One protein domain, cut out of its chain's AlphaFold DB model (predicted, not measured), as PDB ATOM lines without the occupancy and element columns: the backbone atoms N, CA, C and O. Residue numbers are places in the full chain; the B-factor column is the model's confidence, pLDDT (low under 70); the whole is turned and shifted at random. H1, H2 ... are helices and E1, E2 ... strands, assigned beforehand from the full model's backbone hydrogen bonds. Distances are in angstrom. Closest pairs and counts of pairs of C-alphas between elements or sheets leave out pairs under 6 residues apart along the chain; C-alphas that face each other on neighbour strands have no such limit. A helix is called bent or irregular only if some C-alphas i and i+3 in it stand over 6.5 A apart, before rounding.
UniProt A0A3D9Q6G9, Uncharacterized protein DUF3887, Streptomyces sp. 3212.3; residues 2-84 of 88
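What this domain is: This is residues 2 to 84 of the 88 residues of the protein "Uncharacterized protein DUF3887" of Streptomyces sp. 3212.3 (UniProt A0A3D9Q6G9). A strongly twisted wall of antiparallel strands has a loose helical arch along its E5 side: H2 comes down to one end of E5 with residues 10 to 13, H3 comes down toward the other end with residues 24 to 32, and residues 17 to 23 between them stick out free. H1 hangs beyond H2, away from the strands, while short E1 pairs with the last part of long E3. The printed part has 83 residues, with three named helices followed by five named strands in a branched antiparallel sheet; the class is mixed, helices and strands. The whole is compact, with a radius of gyration of the C-alphas of 13.4 A and spans of 35 by 31 by 22 A.

How they stand to each other: From the first printed residue you meet H1, residues 2 to 5, H2, 10 to 15, H3, 18 to 32, then E1, 35 to 38, E2, 44 to 48, E3, 51 to 60, E4, 63 to 71, and E5, 77 to 83. H1 and H2 are close but not clearly touching, the closest C-alphas being those of Arg 5 and Leu 13, 7.2 A apart. H1 is not on the sheet. H2 only grazes it; the C-alphas of Val 12 and Ala 78 in E5 are closest, at 6.0 A. H2 and H3 meet only through their link. H3 is on the sheet at a height over the sheet of 8.1 A, beside the strands and over none of them; its closest C-alphas to E5 are those of Val 28 and Ile 82, 6.8 A apart. In H2 every O i to N i+4 pair is within hydrogen-bond range, in H3 9 of 11 are, and H1 is too short for such a pair. E1 and E2 lie on one side of E3, E4 on the other side. Look for N 36 and O 59 at 2.8 A between E1 and E3, and N 46 and O 53 at 2.9 A in the hairpin E2 and E3. E2 to E5 form a meander, each strand the antiparallel neighbour of the one before; look for N 54 and O 69 at 2.8 A in the hairpin E3 and E4, and N 68 and O 81 at 2.8 A in the hairpin E4 and E5.

Where its parts are: Find C-alpha 2 at (175.750, 146.014, 131.583), where H1 begins. From C-alpha 18 at (180.059, 139.847, 120.520), H3 runs 21.5 A; it is neither bent nor irregular, but only just: C-alphas 28 and 31 are 6.4 A apart. E3 runs 27.0 A, E4 26.1 A and E5 16.6 A, ending at C-alpha 83, (195.827, 130.653, 130.732).

The domain as a whole: The C-alphas of Ala 62 and Asp 74 are farthest apart, at 35.5 A. The printed part has no cut, and its links between named elements are tight. Mean pLDDT of the printed part is 82.1; residues 2 to 6 and 15 to 31 are under 70.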
ATOM      1  N   ASP A   2     175.263 144.613 131.594       58.03
ATOM      2  CA  ASP A   2     175.750 146.014 131.583       58.03
ATOM      3  C   ASP A   2     176.695 146.398 132.730       58.03
ATOM      4  O   ASP A   2     177.475 147.338 132.612       58.03
ATOM      5  N   GLU A   3     176.643 145.685 133.852       55.97
ATOM      6  CA  GLU A   3     177.460 146.009 135.023       55.97
ATOM      7  C   GLU A   3     178.931 145.617 134.835       55.97
ATOM      8  O   GLU A   3     179.815 146.425 135.100       55.97
ATOM      9  N   ALA A   4     179.191 144.442 134.246       58.25
ATOM     10  CA  ALA A   4     180.544 143.978 133.937       58.25
ATOM     11  C   ALA A   4     181.263 144.894 132.933       58.25
ATOM     12  O   ALA A   4     182.465 145.105 133.047       58.25
ATOM     13  N   ARG A   5     180.530 145.500 131.984       57.41
ATOM     14  CA  ARG A   5     181.092 146.451 131.007       57.41
ATOM     15  C   ARG A   5     181.715 147.683 131.659       57.41
ATOM     16  O   ARG A   5     182.682 148.205 131.125       57.41
ATOM     17  N   ARG A   6     181.216 148.134 132.817       66.38
ATOM     18  CA  ARG A   6     181.769 149.313 133.515       66.38
ATOM     19  C   ARG A   6     183.158 149.065 134.101       66.38
ATOM     20  O   ARG A   6     183.849 150.028 134.447       66.38
ATOM     21  N   SER A   7     183.535 147.797 134.239       75.25
ATOM     22  CA  SER A   7     184.837 147.395 134.750       75.25
ATOM     23  C   SER A   7     185.918 147.429 133.677       75.25
ATOM     24  O   SER A   7     187.075 147.512 134.046       75.25
ATOM     25  N   PHE A   8     185.579 147.398 132.383       75.62
ATOM     26  CA  PHE A   8     186.554 147.424 131.286       75.62
ATOM     27  C   PHE A   8     186.844 148.850 130.819       75.62
ATOM     28  O   PHE A   8     185.964 149.714 130.856       75.62
ATOM     29  N   ASN A   9     188.072 149.096 130.367       76.81
ATOM     30  CA  ASN A   9     188.429 150.384 129.785       76.81
ATOM     31  C   ASN A   9     187.877 150.530 128.352       76.81
ATOM     32  O   ASN A   9     187.378 149.576 127.747       76.81
ATOM     33  N   ALA A  10     187.933 151.751 127.815       77.19
ATOM     34  CA  ALA A  10     187.324 152.069 126.523       77.19
ATOM     35  C   ALA A  10     187.941 151.279 125.356       77.19
ATOM     36  O   ALA A  10     187.223 150.892 124.435       77.19
ATOM     37  N   GLU A  11     189.246 151.004 125.412       75.69
ATOM     38  CA  GLU A  11     189.961 150.252 124.378       75.69
ATOM     39  C   GLU A  11     189.544 148.780 124.369       75.69
ATOM     40  O   GLU A  11     189.189 148.242 123.318       75.69
ATOM     41  N   VAL A  12     189.486 148.140 125.542       72.69
ATOM     42  CA  VAL A  12     189.015 146.755 125.659       72.69
ATOM     43  C   VAL A  12     187.552 146.651 125.252       72.69
ATOM     44  O   VAL A  12     187.201 145.736 124.516       72.69
ATOM     45  N   LEU A  13     186.698 147.594 125.659       74.56
ATOM     46  CA  LEU A  13     185.289 147.611 125.254       74.56
ATOM     47  C   LEU A  13     185.109 147.754 123.739       74.56
ATOM     48  O   LEU A  13     184.214 147.118 123.185       74.56
ATOM     49  N   ALA A  14     185.945 148.558 123.080       73.69
ATOM     50  CA  ALA A  14     185.924 148.704 121.628       73.69
ATOM     51  C   ALA A  14     186.357 147.412 120.912       73.69
ATOM     52  O   ALA A  14     185.814 147.089 119.857       73.69
ATOM     53  N   ALA A  15     187.288 146.653 121.500       69.75
ATOM     54  CA  ALA A  15     187.750 145.368 120.976       69.75
ATOM     55  C   ALA A  15     186.834 144.175 121.343       69.75
ATOM     56  O   ALA A  15     186.825 143.169 120.635       69.75
ATOM     57  N   PHE A  16     186.039 144.273 122.418       68.25
ATOM     58  CA  PHE A  16     185.123 143.232 122.920       68.25
ATOM     59  C   PHE A  16     183.795 143.177 122.142       68.25
ATOM     60  O   PHE A  16     182.698 143.344 122.699       68.25
ATOM     61  N   THR A  17     183.876 142.909 120.838       69.81
ATOM     62  CA  THR A  17     182.687 142.608 120.028       69.81
ATOM     63  C   THR A  17     182.033 141.298 120.492       69.81
ATOM     64  O   THR A  17     182.647 140.479 121.180       69.81
ATOM     65  N   ASP A  18     180.757 141.090 120.154       66.81
ATOM     66  CA  ASP A  18     180.059 139.847 120.520       66.81
ATOM     67  C   ASP A  18     180.700 138.609 119.868       66.81
ATOM     68  O   ASP A  18     180.731 137.544 120.481       66.81
ATOM     69  N   GLU A  19     181.277 138.776 118.677       64.69
ATOM     70  CA  GLU A  19     182.026 137.753 117.942       64.69
ATOM     71  C   GLU A  19     183.339 137.397 118.654       64.69
ATOM     72  O   GLU A  19     183.552 136.239 118.999       64.69
ATOM     73  N   VAL A  20     184.145 138.397 119.031       65.81
ATOM     74  CA  VAL A  20     185.384 138.193 119.808       65.81
ATOM     75  C   VAL A  20     185.094 137.541 121.164       65.81
ATOM     76  O   VAL A  20     185.883 136.731 121.650       65.81
ATOM     77  N   ARG A  21     183.942 137.841 121.780       64.56
ATOM     78  CA  ARG A  21     183.512 137.176 123.017       64.56
ATOM     79  C   ARG A  21     183.145 135.714 122.782       64.56
ATOM     80  O   ARG A  21     183.526 134.873 123.592       64.56
ATOM     81  N   GLY A  22     182.390 135.428 121.723       62.53
ATOM     82  CA  GLY A  22     182.013 134.067 121.344       62.53
ATOM     83  C   GLY A  22     183.240 133.210 121.059       62.53
ATOM     84  O   GLY A  22     183.402 132.153 121.668       62.53
ATOM     85  N   ASP A  23     184.147 133.720 120.231       62.31
ATOM     86  CA  ASP A  23     185.373 133.028 119.833       62.31
ATOM     87  C   ASP A  23     186.352 132.878 121.000       62.31
ATOM     88  O   ASP A  23     186.922 131.806 121.208       62.31
ATOM     89  N   GLY A  24     186.508 133.924 121.818       63.47
ATOM     90  CA  GLY A  24     187.342 133.882 123.016       63.47
ATOM     91  C   GLY A  24     186.831 132.867 124.038       63.47
ATOM     92  O   GLY A  24     187.615 132.088 124.577       63.47
ATOM     93  N   LEU A  25     185.514 132.818 124.269       60.41
ATOM     94  CA  LEU A  25     184.915 131.849 125.185       60.41
ATOM     95  C   LEU A  25     185.027 130.422 124.634       60.41
ATOM     96  O   LEU A  25     185.392 129.527 125.389       60.41
ATOM     97  N   ALA A  26     184.791 130.219 123.333       60.53
ATOM     98  CA  ALA A  26     184.918 128.917 122.673       60.53
ATOM     99  C   ALA A  26     186.364 128.388 122.663       60.53
ATOM    100  O   ALA A  26     186.583 127.188 122.831       60.53
ATOM    101  N   THR A  27     187.352 129.278 122.527       60.66
ATOM    102  CA  THR A  27     188.783 128.925 122.583       60.66
ATOM    103  C   THR A  27     189.184 128.400 123.962       60.66
ATOM    104  O   THR A  27     190.043 127.526 124.063       60.66
ATOM    105  N   VAL A  28     188.548 128.899 125.025       60.97
ATOM    106  CA  VAL A  28     188.814 128.469 126.403       60.97
ATOM    107  C   VAL A  28     188.008 127.222 126.762       60.97
ATOM    108  O   VAL A  28     188.570 126.270 127.284       60.97
ATOM    109  N   THR A  29     186.704 127.186 126.483       60.25
ATOM    110  CA  THR A  29     185.834 126.085 126.934       60.25
ATOM    111  C   THR A  29     185.973 124.810 126.106       60.25
ATOM    112  O   THR A  29     185.734 123.727 126.633       60.25
ATOM    113  N   GLY A  30     186.386 124.905 124.838       68.75
ATOM    114  CA  GLY A  30     186.595 123.738 123.976       68.75
ATOM    115  C   GLY A  30     187.603 122.721 124.540       68.75
ATOM    116  O   GLY A  30     187.264 121.542 124.624       68.75
ATOM    117  N   PRO A  31     188.824 123.137 124.925       68.50
ATOM    118  CA  PRO A  31     189.851 122.212 125.405       68.50
ATOM    119  C   PRO A  31     189.773 121.860 126.896       68.50
ATOM    120  O   PRO A  31     190.156 120.746 127.243       68.50
ATOM    121  N   VAL A  32     189.310 122.761 127.778       74.81
ATOM    122  CA  VAL A  32     189.332 122.511 129.240       74.81
ATOM    123  C   VAL A  32     187.970 122.172 129.861       74.81
ATOM    124  O   VAL A  32     187.895 121.883 131.053       74.81
ATOM    125  N   GLY A  33     186.898 122.156 129.063       82.38
ATOM    126  CA  GLY A  33     185.554 121.790 129.513       82.38
ATOM    127  C   GLY A  33     184.827 122.909 130.264       82.38
ATOM    128  O   GLY A  33     185.119 124.098 130.092       82.38
ATOM    129  N   ALA A  34     183.818 122.542 131.058       84.44
ATOM    130  CA  ALA A  34     182.995 123.511 131.782       84.44
ATOM    131  C   ALA A  34     183.753 124.173 132.950       84.44
ATOM    132  O   ALA A  34     184.603 123.560 133.587       84.44
ATOM    133  N   PHE A  35     183.420 125.429 133.256       84.88
ATOM    134  CA  PHE A  35     183.917 126.112 134.453       84.88
ATOM    135  C   PHE A  35     183.259 125.535 135.715       84.88
ATOM    136  O   PHE A  35     182.032 125.500 135.806       84.88
ATOM    137  N   GLU A  36     184.064 125.143 136.704       89.81
ATOM    138  CA  GLU A  36     183.609 124.497 137.945       89.81
ATOM    139  C   GLU A  36     183.805 125.357 139.206       89.81
ATOM    140  O   GLU A  36     183.427 124.942 140.307       89.81
ATOM    141  N   GLY A  37     184.410 126.541 139.075       88.56
ATOM    142  CA  GLY A  37     184.589 127.494 140.170       88.56
ATOM    143  C   GLY A  37     186.001 128.066 140.271       88.56
ATOM    144  O   GLY A  37     186.851 127.867 139.408       88.56
ATOM    145  N   PHE A  38     186.250 128.806 141.348       92.19
ATOM    146  CA  PHE A  38     187.587 129.297 141.678       92.19
ATOM    147  C   PHE A  38     188.439 128.173 142.277       92.19
ATOM    148  O   PHE A  38     187.915 127.309 142.983       92.19
ATOM    149  N   GLY A  39     189.738 128.183 141.978       90.69
ATOM    150  CA  GLY A  39     190.702 127.269 142.589       90.69
ATOM    151  C   GLY A  39     190.983 127.628 144.053       90.69
ATOM    152  O   GLY A  39     190.632 128.711 144.514       90.69
ATOM    153  N   GLU A  40     191.638 126.725 144.786       88.25
ATOM    154  CA  GLU A  40     191.928 126.902 146.221       88.25
ATOM    155  C   GLU A  40     193.060 127.908 146.509       88.25
ATOM    156  O   GLU A  40     193.227 128.349 147.645       88.25
ATOM    157  N   GLY A  41     193.852 128.265 145.496       89.88
ATOM    158  CA  GLY A  41     194.952 129.216 145.641       89.88
ATOM    159  C   GLY A  41     194.478 130.661 145.809       89.88
ATOM    160  O   GLY A  41     193.462 131.078 145.250       89.88
ATOM    161  N   GLU A  42     195.260 131.456 146.536       92.12
ATOM    162  CA  GLU A  42     195.017 132.893 146.639       92.12
ATOM    163  C   GLU A  42     195.321 133.606 145.308       92.12
ATOM    164  O   GLU A  42     196.234 133.201 144.576       92.12
ATOM    165  N   PRO A  43     194.601 134.696 144.984       94.38
ATOM    166  CA  PRO A  43     194.959 135.548 143.862       94.38
ATOM    167  C   PRO A  43     196.384 136.090 143.994       94.38
ATOM    168  O   PRO A  43     196.766 136.644 145.025       94.38
ATOM    169  N   PHE A  44     197.159 135.994 142.917       95.56
ATOM    170  CA  PHE A  44     198.512 136.528 142.867       95.56
ATOM    171  C   PHE A  44     198.532 137.890 142.177       95.56
ATOM    172  O   PHE A  44     198.239 138.006 140.984       95.56
ATOM    173  N   VAL A  45     198.904 138.929 142.926       95.75
ATOM    174  CA  VAL A  45     198.932 140.318 142.452       95.75
ATOM    175  C   VAL A  45     200.366 140.753 142.170       95.75
ATOM    176  O   VAL A  45     201.257 140.577 142.999       95.75
ATOM    177  N   ARG A  46     200.592 141.383 141.015       95.44
ATOM    178  CA  ARG A  46     201.880 141.987 140.654       95.44
ATOM    179  C   ARG A  46     201.704 143.257 139.834       95.44
ATOM    180  O   ARG A  46     200.707 143.423 139.143       95.44
ATOM    181  N   ARG A  47     202.701 144.140 139.863       94.56
ATOM    182  CA  ARG A  47     202.758 145.329 139.004       94.56
ATOM    183  C   ARG A  47     203.662 145.052 137.801       94.56
ATOM    184  O   ARG A  47     204.788 144.594 137.984       94.56
ATOM    185  N   ILE A  48     203.184 145.330 136.590       92.06
ATOM    186  CA  ILE A  48     203.965 145.258 135.347       92.06
ATOM    187  C   ILE A  48     203.826 146.603 134.634       92.06
ATOM    188  O   ILE A  48     202.766 146.918 134.094       92.06
ATOM    189  N   GLY A  49     204.892 147.406 134.657       91.88
ATOM    190  CA  GLY A  49     204.835 148.794 134.195       91.88
ATOM    191  C   GLY A  49     203.724 149.564 134.916       91.88
ATOM    192  O   GLY A  49     203.649 149.547 136.147       91.88
ATOM    193  N   ASP A  50     202.824 150.166 134.139       91.12
ATOM    194  CA  ASP A  50     201.683 150.933 134.650       91.12
ATOM    195  C   ASP A  50     200.415 150.100 134.895       91.12
ATOM    196  O   ASP A  50     199.357 150.658 135.201       91.12
ATOM    197  N   HIS A  51     200.520 148.770 134.839       92.38
ATOM    198  CA  HIS A  51     199.390 147.869 135.049       92.38
ATOM    199  C   HIS A  51     199.515 147.066 136.337       92.38
ATOM    200  O   HIS A  51     200.581 146.543 136.677       92.38
ATOM    201  N   THR A  52     198.395 146.923 137.039       96.19
ATOM    202  CA  THR A  52     198.243 145.964 138.133       96.19
ATOM    203  C   THR A  52     197.681 144.686 137.538       96.19
ATOM    204  O   THR A  52     196.604 144.697 136.961       96.19
ATOM    205  N   VAL A  53     198.413 143.586 137.638       95.62
ATOM    206  CA  VAL A  53     198.030 142.294 137.070       95.62
ATOM    207  C   VAL A  53     197.686 141.332 138.195       95.62
ATOM    208  O   VAL A  53     198.483 141.134 139.112       95.62
ATOM    209  N   VAL A  54     196.508 140.725 138.106       96.44
ATOM    210  CA  VAL A  54     195.990 139.755 139.070       96.44
ATOM    211  C   VAL A  54     195.783 138.422 138.362       96.44
ATOM    212  O   VAL A  54     195.018 138.344 137.402       96.44
ATOM    213  N   ASP A  55     196.459 137.384 138.843       96.31
ATOM    214  CA  ASP A  55     196.223 136.000 138.438       96.31
ATOM    215  C   ASP A  55     195.285 135.352 139.469       96.31
ATOM    216  O   ASP A  55     195.632 135.245 140.642       96.31
ATOM    217  N   VAL A  56     194.098 134.927 139.041       95.88
ATOM    218  CA  VAL A  56     193.085 134.268 139.874       95.88
ATOM    219  C   VAL A  56     193.017 132.788 139.490       95.88
ATOM    220  O   VAL A  56     192.719 132.497 138.327       95.88
ATOM    221  N   PRO A  57     193.267 131.853 140.422       96.25
ATOM    222  CA  PRO A  57     193.121 130.424 140.158       96.25
ATOM    223  C   PRO A  57     191.678 130.053 139.808       96.25
ATOM    224  O   PRO A  57     190.733 130.472 140.479       96.25
ATOM    225  N   LEU A  58     191.505 129.242 138.768       94.06
ATOM    226  CA  LEU A  58     190.218 128.741 138.292       94.06
ATOM    227  C   LEU A  58     190.266 127.219 138.184       94.06
ATOM    228  O   LEU A  58     191.301 126.654 137.839       94.06
ATOM    229  N   ARG A  59     189.121 126.576 138.391       93.06
ATOM    230  CA  ARG A  59     188.930 125.146 138.174       93.06
ATOM    231  C   ARG A  59     187.952 124.923 137.028       93.06
ATOM    232  O   ARG A  59     186.863 125.506 137.012       93.06
ATOM    233  N   TYR A  60     188.346 124.078 136.087       91.19
ATOM    234  CA  TYR A  60     187.512 123.594 134.995       91.19
ATOM    235  C   TYR A  60     187.453 122.063 135.026       91.19
ATOM    236  O   TYR A  60     188.297 121.415 135.643       91.19
ATOM    237  N   GLU A  61     186.473 121.492 134.330       88.56
ATOM    238  CA  GLU A  61     186.211 120.047 134.264       88.56
ATOM    239  C   GLU A  61     187.451 119.222 133.878       88.56
ATOM    240  O   GLU A  61     187.695 118.157 134.445       88.56
ATOM    241  N   ALA A  62     188.261 119.706 132.930       87.38
ATOM    242  CA  ALA A  62     189.447 118.994 132.457       87.38
ATOM    243  C   ALA A  62     190.764 119.475 133.095       87.38
ATOM    244  O   ALA A  62     191.834 119.022 132.681       87.38
ATOM    245  N   GLY A  63     190.714 120.370 134.087       89.38
ATOM    246  CA  GLY A  63     191.895 120.798 134.836       89.38
ATOM    247  C   GLY A  63     191.861 122.240 135.336       89.38
ATOM    248  O   GLY A  63     190.941 123.016 135.073       89.38
ATOM    249  N   ASP A  64     192.912 122.598 136.067       92.50
ATOM    250  CA  ASP A  64     193.081 123.940 136.614       92.50
ATOM    251  C   ASP A  64     193.576 124.924 135.552       92.50
ATOM    252  O   ASP A  64     194.391 124.597 134.689       92.50
ATOM    253  N   MET A  65     193.113 126.165 135.662       92.25
ATOM    254  CA  MET A  65     193.492 127.296 134.818       92.25
ATOM    255  C   MET A  65     193.710 128.532 135.695       92.25
ATOM    256  O   MET A  65     193.511 128.515 136.911       92.25
ATOM    257  N   LYS A  66     194.076 129.654 135.082       93.62
ATOM    258  CA  LYS A  66     194.016 130.960 135.739       93.62
ATOM    259  C   LYS A  66     193.388 132.018 134.853       93.62
ATOM    260  O   LYS A  66     193.657 132.068 133.653       93.62
ATOM    261  N   ALA A  67     192.610 132.902 135.465       92.81
ATOM    262  CA  ALA A  67     192.278 134.185 134.868       92.81
ATOM    263  C   ALA A  67     193.399 135.171 135.171       92.81
ATOM    264  O   ALA A  67     193.725 135.401 136.330       92.81
ATOM    265  N   ARG A  68     193.962 135.787 134.138       94.19
ATOM    266  CA  ARG A  68     194.876 136.914 134.271       94.19
ATOM    267  C   ARG A  68     194.157 138.187 133.879       94.19
ATOM    268  O   ARG A  68     193.774 138.345 132.721       94.19
ATOM    269  N   VAL A  69     194.010 139.089 134.838       93.50
ATOM    270  CA  VAL A  69     193.345 140.378 134.659       93.50
ATOM    271  C   VAL A  69     194.375 141.483 134.815       93.50
ATOM    272  O   VAL A  69     195.054 141.548 135.837       93.50
ATOM    273  N   ALA A  70     194.509 142.340 133.810       94.00
ATOM    274  CA  ALA A  70     195.324 143.545 133.890       94.00
ATOM    275  C   ALA A  70     194.415 144.751 134.131       94.00
ATOM    276  O   ALA A  70     193.443 144.941 133.404       94.00
ATOM    277  N   PHE A  71     194.753 145.559 135.129       92.38
ATOM    278  CA  PHE A  71     194.099 146.814 135.468       92.38
ATOM    279  C   PHE A  71     195.019 147.984 135.120       92.38
ATOM    280  O   PHE A  71     196.208 147.939 135.450       92.38
ATOM    281  N   ASP A  72     194.485 149.009 134.464       92.00
ATOM    282  CA  ASP A  72     195.185 150.272 134.216       92.00
ATOM    283  C   ASP A  72     195.219 151.172 135.470       92.00
ATOM    284  O   ASP A  72     194.845 150.765 136.575       92.00
ATOM    285  N   ALA A  73     195.743 152.390 135.316       90.06
ATOM    286  CA  ALA A  73     195.872 153.359 136.405       90.06
ATOM    287  C   ALA A  73     194.522 153.867 136.947       90.06
ATOM    288  O   ALA A  73     194.479 154.331 138.084       90.06
ATOM    289  N   ASP A  74     193.439 153.739 136.173       89.56
ATOM    290  CA  ASP A  74     192.074 154.120 136.557       89.56
ATOM    291  C   ASP A  74     191.286 152.929 137.139       89.56
ATOM    292  O   ASP A  74     190.055 152.968 137.247       89.56
ATOM    293  N   GLU A  75     191.993 151.849 137.492       86.81
ATOM    294  CA  GLU A  75     191.441 150.598 138.021       86.81
ATOM    295  C   GLU A  75     190.445 149.925 137.059       86.81
ATOM    296  O   GLU A  75     189.573 149.151 137.469       86.81
ATOM    297  N   LYS A  76     190.575 150.190 135.753       89.56
ATOM    298  CA  LYS A  76     189.783 149.535 134.712       89.56
ATOM    299  C   LYS A  76     190.525 148.342 134.144       89.56
ATOM    300  O   LYS A  76     191.736 148.359 133.967       89.56
ATOM    301  N   VAL A  77     189.779 147.290 133.825       88.00
ATOM    302  CA  VAL A  77     190.285 146.102 133.146       88.00
ATOM    303  C   VAL A  77     190.747 146.501 131.747       88.00
ATOM    304  O   VAL A  77     189.936 146.791 130.866       88.00
ATOM    305  N   ALA A  78     192.062 146.483 131.575       88.94
ATOM    306  CA  ALA A  78     192.796 146.725 130.342       88.94
ATOM    307  C   ALA A  78     193.165 145.416 129.614       88.94
ATOM    308  O   ALA A  78     193.623 145.441 128.475       88.94
ATOM    309  N   GLY A  79     192.938 144.255 130.240       87.31
ATOM    310  CA  GLY A  79     193.096 142.951 129.597       87.31
ATOM    311  C   GLY A  79     192.570 141.795 130.446       87.31
ATOM    312  O   GLY A  79     192.610 141.852 131.674       87.31
ATOM    313  N   LEU A  80     192.094 140.739 129.782       86.75
ATOM    314  CA  LEU A  80     191.631 139.496 130.400       86.75
ATOM    315  C   LEU A  80     192.091 138.303 129.557       86.75
ATOM    316  O   LEU A  80     191.809 138.250 128.362       86.75
ATOM    317  N   PHE A  81     192.742 137.334 130.193       86.62
ATOM    318  CA  PHE A  81     193.190 136.090 129.566       86.62
ATOM    319  C   PHE A  81     192.831 134.897 130.444       86.62
ATOM    320  O   PHE A  81     192.899 135.000 131.668       86.62
ATOM    321  N   ILE A  82     192.520 133.756 129.829       86.69
ATOM    322  CA  ILE A  82     192.471 132.463 130.518       86.69
ATOM    323  C   ILE A  82     193.677 131.653 130.055       86.69
ATOM    324  O   ILE A  82     193.875 131.471 128.855       86.69
ATOM    325  N   LEU A  83     194.513 131.232 130.998       90.31
ATOM    326  CA  LEU A  83     195.827 130.653 130.732       90.31
ATOM    327  C   LEU A  83     196.018 129.368 131.535       90.31
ATOM    328  O   LEU A  83     195.413 129.207 132.597       90.31
ATOM    329  N   ALA A  84     196.911 128.500 131.061       90.81
ATOM    330  CA  ALA A  84     197.396 127.396 131.878       90.81
ATOM    331  C   ALA A  84     198.113 127.948 133.134       90.81
ATOM    332  O   ALA A  84     198.752 129.012 133.038       90.81
TER     333      ALA A  84